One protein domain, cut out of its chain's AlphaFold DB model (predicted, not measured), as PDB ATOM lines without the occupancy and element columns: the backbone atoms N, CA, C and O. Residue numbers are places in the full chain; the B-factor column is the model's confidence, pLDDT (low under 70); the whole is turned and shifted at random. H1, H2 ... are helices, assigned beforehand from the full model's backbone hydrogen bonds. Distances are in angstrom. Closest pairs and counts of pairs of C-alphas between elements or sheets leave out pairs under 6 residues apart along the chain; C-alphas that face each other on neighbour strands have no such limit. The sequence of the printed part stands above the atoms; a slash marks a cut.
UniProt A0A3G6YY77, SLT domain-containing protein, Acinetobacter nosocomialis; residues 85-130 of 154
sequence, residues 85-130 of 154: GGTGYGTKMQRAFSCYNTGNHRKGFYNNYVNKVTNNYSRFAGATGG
ATOM      1  N   GLY A  85      37.459   1.901  27.705       85.81
ATOM      2  CA  GLY A  85      38.380   0.982  27.026       85.81
ATOM      3  C   GLY A  85      39.628   0.599  27.841       85.81
ATOM      4  O   GLY A  85      39.868   1.093  28.949       85.81
ATOM      5  N   GLY A  86      40.436  -0.314  27.295       85.81
ATOM      6  CA  GLY A  86      41.690  -0.766  27.919       85.81
ATOM      7  C   GLY A  86      42.857   0.210  27.731       85.81
ATOM      8  O   GLY A  86      43.659   0.404  28.640       85.81
ATOM      9  N   THR A  87      42.908   0.896  26.593       85.38
ATOM     10  CA  THR A  87      44.018   1.770  26.186       85.38
ATOM     11  C   THR A  87      43.578   3.238  26.112       85.38
ATOM     12  O   THR A  87      42.392   3.542  25.986       85.38
ATOM     13  N   GLY A  88      44.522   4.176  26.239       88.94
ATOM     14  CA  GLY A  88      44.264   5.620  26.155       88.94
ATOM     15  C   GLY A  88      45.044   6.440  27.186       88.94
ATOM     16  O   GLY A  88      45.922   5.918  27.865       88.94
ATOM     17  N   TYR A  89      44.705   7.728  27.315       88.31
ATOM     18  CA  TYR A  89      45.319   8.630  28.301       88.31
ATOM     19  C   TYR A  89      45.081   8.131  29.728       88.31
ATOM     20  O   TYR A  89      43.947   7.792  30.072       88.31
ATOM     21  N   GLY A  90      46.132   8.116  30.548       93.19
ATOM     22  CA  GLY A  90      46.055   7.730  31.956       93.19
ATOM     23  C   GLY A  90      45.492   6.324  32.190       93.19
ATOM     24  O   GLY A  90      45.488   5.459  31.313       93.19
ATOM     25  N   THR A  91      44.983   6.089  33.395       95.12
ATOM     26  CA  THR A  91      44.299   4.840  33.745       95.12
ATOM     27  C   THR A  91      42.863   4.819  33.216       95.12
ATOM     28  O   THR A  91      42.255   5.858  32.943       95.12
ATOM     29  N   LYS A  92      42.264   3.624  33.132       95.06
ATOM     30  CA  LYS A  92      40.839   3.466  32.791       95.06
ATOM     31  C   LYS A  92      39.927   4.273  33.727       95.06
ATOM     32  O   LYS A  92      38.972   4.890  33.266       95.06
ATOM     33  N   MET A  93      40.264   4.346  35.018       94.81
ATOM     34  CA  MET A  93      39.524   5.157  35.990       94.81
ATOM     35  C   MET A  93      39.677   6.663  35.738       94.81
ATOM     36  O   MET A  93      38.701   7.402  35.797       94.81
ATOM     37  N   GLN A  94      40.878   7.132  35.392       95.50
ATOM     38  CA  GLN A  94      41.097   8.540  35.044       95.50
ATOM     39  C   GLN A  94      40.306   8.955  33.796       95.50
ATOM     40  O   GLN A  94      39.710  10.032  33.765       95.50
ATOM     41  N   ARG A  95      40.209   8.073  32.794       95.44
ATOM     42  CA  ARG A  95      39.312   8.270  31.643       95.44
ATOM     43  C   ARG A  95      37.838   8.278  32.038       95.44
ATOM     44  O   ARG A  95      37.076   9.066  31.476       95.44
ATOM     45  N   ALA A  96      37.442   7.468  33.018       94.81
ATOM     46  CA  ALA A  96      36.088   7.485  33.560       94.81
ATOM     47  C   ALA A  96      35.774   8.820  34.253       94.81
ATOM     48  O   ALA A  96      34.723   9.395  33.994       94.81
ATOM     49  N   PHE A  97      36.702   9.367  35.048       94.75
ATOM     50  CA  PHE A  97      36.561  10.701  35.649       94.75
ATOM     51  C   PHE A  97      36.478  11.809  34.599       94.75
ATOM     52  O   PHE A  97      35.649  12.709  34.709       94.75
ATOM     53  N   SER A  98      37.299  11.720  33.553       94.44
ATOM     54  CA  SER A  98      37.262  12.645  32.418       94.44
ATOM     55  C   SER A  98      35.899  12.624  31.712       94.44
ATOM     56  O   SER A  98      35.309  13.678  31.459       94.44
ATOM     57  N   CYS A  99      35.356  11.424  31.475       94.56
ATOM     58  CA  CYS A  99      34.018  11.220  30.922       94.56
ATOM     59  C   CYS A  99      32.918  11.728  31.857       94.56
ATOM     60  O   CYS A  99      32.031  12.436  31.397       94.56
ATOM     61  N   TYR A 100      32.997  11.448  33.158       93.56
ATOM     62  CA  TYR A 100      32.030  11.944  34.136       93.56
ATOM     63  C   TYR A 100      31.971  13.478  34.087       93.56
ATOM     64  O   TYR A 100      30.906  14.069  33.940       93.56
ATOM     65  N   ASN A 101      33.129  14.138  34.083       93.31
ATOM     66  CA  ASN A 101      33.184  15.591  34.009       93.31
ATOM     67  C   ASN A 101      32.730  16.152  32.658       93.31
ATOM     68  O   ASN A 101      31.973  17.102  32.636       93.31
ATOM     69  N   THR A 102      33.152  15.596  31.524       90.94
ATOM     70  CA  THR A 102      33.013  16.296  30.226       90.94
ATOM     71  C   THR A 102      32.156  15.578  29.187       90.94
ATOM     72  O   THR A 102      31.916  16.116  28.106       90.94
ATOM     73  N   GLY A 103      31.739  14.344  29.462       90.62
ATOM     74  CA  GLY A 103      31.220  13.404  28.466       90.62
ATOM     75  C   GLY A 103      32.291  12.864  27.505       90.62
ATOM     76  O   GLY A 103      31.962  12.182  26.542       90.62
ATOM     77  N   ASN A 104      33.577  13.177  27.713       92.12
ATOM     78  CA  ASN A 104      34.675  12.772  26.837       92.12
ATOM     79  C   ASN A 104      35.842  12.185  27.642       92.12
ATOM     80  O   ASN A 104      36.285  12.768  28.623       92.12
ATOM     81  N   HIS A 105      36.414  11.068  27.187       93.50
ATOM     82  CA  HIS A 105      37.485  10.375  27.914       93.50
ATOM     83  C   HIS A 105      38.818  11.140  28.001       93.50
ATOM     84  O   HIS A 105      39.696  10.724  28.750       93.50
ATOM     85  N   ARG A 106      39.002  12.262  27.288       93.75
ATOM     86  CA  ARG A 106      40.253  13.048  27.254       93.75
ATOM     87  C   ARG A 106      40.110  14.483  27.774       93.75
ATOM     88  O   ARG A 106      41.028  14.972  28.422       93.75
ATOM     89  N   LYS A 107      38.985  15.165  27.535       93.50
ATOM     90  CA  LYS A 107      38.826  16.603  27.857       93.50
ATOM     91  C   LYS A 107      39.051  16.949  29.336       93.50
ATOM     92  O   LYS A 107      39.620  18.001  29.619       93.50
ATOM     93  N   GLY A 108      38.700  16.050  30.256       92.31
ATOM     94  CA  GLY A 108      38.927  16.223  31.694       92.31
ATOM     95  C   GLY A 108      40.402  16.200  32.127       92.31
ATOM     96  O   GLY A 108      40.730  16.623  33.236       92.31
ATOM     97  N   PHE A 109      41.314  15.713  31.280       94.88
ATOM     98  CA  PHE A 109      42.753  15.847  31.522       94.88
ATOM     99  C   PHE A 109      43.214  17.281  31.230       94.88
ATOM    100  O   PHE A 109      43.934  17.873  32.029       94.88
ATOM    101  N   TYR A 110      42.740  17.868  30.127       94.94
ATOM    102  CA  TYR A 110      43.144  19.207  29.684       94.94
ATOM    103  C   TYR A 110      42.611  20.332  30.576       94.94
ATOM    104  O   TYR A 110      43.303  21.321  30.786       94.94
ATOM    105  N   ASN A 111      41.409  20.188  31.147       91.31
ATOM    106  CA  ASN A 111      40.862  21.169  32.097       91.31
ATOM    107  C   ASN A 111      41.338  20.946  33.553       91.31
ATOM    108  O   ASN A 111      40.811  21.560  34.485       91.31
ATOM    109  N   ASN A 112      42.327  20.064  33.754       92.81
ATOM    110  CA  ASN A 112      42.918  19.706  35.043       92.81
ATOM    111  C   ASN A 112      41.946  19.031  36.042       92.81
ATOM    112  O   ASN A 112      42.289  18.860  37.215       92.81
ATOM    113  N   TYR A 113      40.743  18.627  35.619       92.62
ATOM    114  CA  TYR A 113      39.771  17.960  36.492       92.62
ATOM    115  C   TYR A 113      40.287  16.607  36.990       92.62
ATOM    116  O   TYR A 113      40.243  16.330  38.189       92.62
ATOM    117  N   VAL A 114      40.826  15.782  36.087       94.25
ATOM    118  CA  VAL A 114      41.321  14.437  36.425       94.25
ATOM    119  C   VAL A 114      42.400  14.506  37.504       94.25
ATOM    120  O   VAL A 114      42.310  13.793  38.501       94.25
ATOM    121  N   ASN A 115      43.360  15.422  37.367       93.38
ATOM    122  CA  ASN A 115      44.419  15.614  38.357       93.38
ATOM    123  C   ASN A 115      43.856  16.032  39.720       93.38
ATOM    124  O   ASN A 115      44.277  15.493  40.741       93.38
ATOM    125  N   LYS A 116      42.877  16.949  39.764       91.69
ATOM    126  CA  LYS A 116      42.232  17.368  41.022       91.69
ATOM    127  C   LYS A 116      41.584  16.184  41.740       91.69
ATOM    128  O   LYS A 116      41.805  16.003  42.937       91.69
ATOM    129  N   VAL A 117      40.816  15.366  41.019       91.25
ATOM    130  CA  VAL A 117      40.127  14.206  41.606       91.25
ATOM    131  C   VAL A 117      41.122  13.137  42.049       91.25
ATOM    132  O   VAL A 117      41.016  12.648  43.172       91.25
ATOM    133  N   THR A 118      42.122  12.808  41.225       91.44
ATOM    134  CA  THR A 118      43.156  11.829  41.593       91.44
ATOM    135  C   THR A 118      43.958  12.289  42.811       91.44
ATOM    136  O   THR A 118      44.158  11.499  43.726       91.44
ATOM    137  N   ASN A 119      44.337  13.566  42.896       90.00
ATOM    138  CA  ASN A 119      45.068  14.094  44.052       90.00
ATOM    139  C   ASN A 119      44.233  14.058  45.336       90.00
ATOM    140  O   ASN A 119      44.755  13.710  46.395       90.00
ATOM    141  N   ASN A 120      42.940  14.387  45.256       86.44
ATOM    142  CA  ASN A 120      42.039  14.258  46.398       86.44
ATOM    143  C   ASN A 120      41.921  12.795  46.836       86.44
ATOM    144  O   ASN A 120      42.068  12.513  48.021       86.44
ATOM    145  N   TYR A 121      41.732  11.867  45.894       82.69
ATOM    146  CA  TYR A 121      41.682  10.436  46.189       82.69
ATOM    147  C   TYR A 121      42.962   9.938  46.872       82.69
ATOM    148  O   TYR A 121      42.876   9.303  47.918       82.69
ATOM    149  N   SER A 122      44.145  10.284  46.351       80.25
ATOM    150  CA  SER A 122      45.425   9.896  46.958       80.25
ATOM    151  C   SER A 122      45.607  10.476  48.362       80.25
ATOM    152  O   SER A 122      46.135   9.797  49.237       80.25
ATOM    153  N   ARG A 123      45.138  11.707  48.611       81.38
ATOM    154  CA  ARG A 123      45.133  12.301  49.957       81.38
ATOM    155  C   ARG A 123      44.214  11.545  50.908       81.38
ATOM    156  O   ARG A 123      44.616  11.299  52.036       81.38
ATOM    157  N   PHE A 124      43.020  11.156  50.458       77.38
ATOM    158  CA  PHE A 124      42.119  10.324  51.256       77.38
ATOM    159  C   PHE A 124      42.740   8.955  51.549       77.38
ATOM    160  O   PHE A 124      42.844   8.590  52.710       77.38
ATOM    161  N   ALA A 125      43.231   8.245  50.530       73.56
ATOM    162  CA  ALA A 125      43.837   6.921  50.683       73.56
ATOM    163  C   ALA A 125      45.115   6.932  51.546       73.56
ATOM    164  O   ALA A 125      45.359   5.998  52.312       73.56
ATOM    165  N   GLY A 126      45.919   7.995  51.441       67.62
ATOM    166  CA  GLY A 126      47.105   8.208  52.270       67.62
ATOM    167  C   GLY A 126      46.772   8.595  53.712       67.62
ATOM    168  O   GLY A 126      47.455   8.153  54.630       67.62
ATOM    169  N   ALA A 127      45.699   9.363  53.934       61.41
ATOM    170  CA  ALA A 127      45.225   9.714  55.274       61.41
ATOM    171  C   ALA A 127      44.597   8.522  56.021       61.41
ATOM    172  O   ALA A 127      44.577   8.518  57.248       61.41
ATOM    173  N   THR A 128      44.101   7.510  55.304       57.09
ATOM    174  CA  THR A 128      43.443   6.327  55.883       57.09
ATOM    175  C   THR A 128      44.355   5.106  56.022       57.09
ATOM    176  O   THR A 128      43.848   4.013  56.242       57.09
ATOM    177  N   GLY A 129      45.679   5.246  55.877       49.78
ATOM    178  CA  GLY A 129      46.615   4.146  56.139       49.78
ATOM    179  C   GLY A 129      46.326   2.875  55.327       49.78
ATOM    180  O   GLY A 129      46.113   1.808  55.890       49.78
ATOM    181  N   GLY A 130      46.292   2.977  53.995       48.56
ATOM    182  CA  GLY A 130      46.655   1.859  53.114       48.56
ATOM    183  C   GLY A 130      45.851   0.549  53.183       48.56
ATOM    184  O   GLY A 130      46.376  -0.466  52.741       48.56
TER     185      GLY A 130
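Overview. This is residues 85 to 130 of the 154 residues of the protein "SLT domain-containing protein" of Acinetobacter nosocomialis (UniProt A0A3G6YY77). A small head made by H1 and the short H2 bears a long arm: H3 packs on H1 with its residues 113 to 118, and residues 119 to 130 stick out. The printed part has 46 residues with three named helices, H1, H2 and H3 in chain order, and no named strand: all helix. It is only just compact, close to loose, with a radius of gyration of the C-alphas of 11.2 A and spans of 32 by 22 by 13 A.

Arrangement. H1, residues 92 to 102, touches H2, residues 107 to 110; their closest C-alphas, of Ser 98 and Gly 108, are 4.0 A apart. H3, residues 113 to 127, touches H1 with residues 113 to 118 alone, opposite ways at a steep tilt of 53 degrees; the closest C-alphas, of Ser 98 and Val 114, are 6.0 A apart. H2 and H3 are close but not clearly touching. In H1 and H3 every O i to N i+4 pair is within hydrogen-bond range; H2 is too short for one.

Along the chain. H1 begins at C-alpha 92 (40.839, 3.466, 32.791) and measures 15.2 A. H3 measures 21.2 A, ending at C-alpha 127 (45.225, 9.714, 55.274).

Size, cuts and confidence. The printed part has no cut, and both links are tight. Residues 126 to 130 are under pLDDT 70.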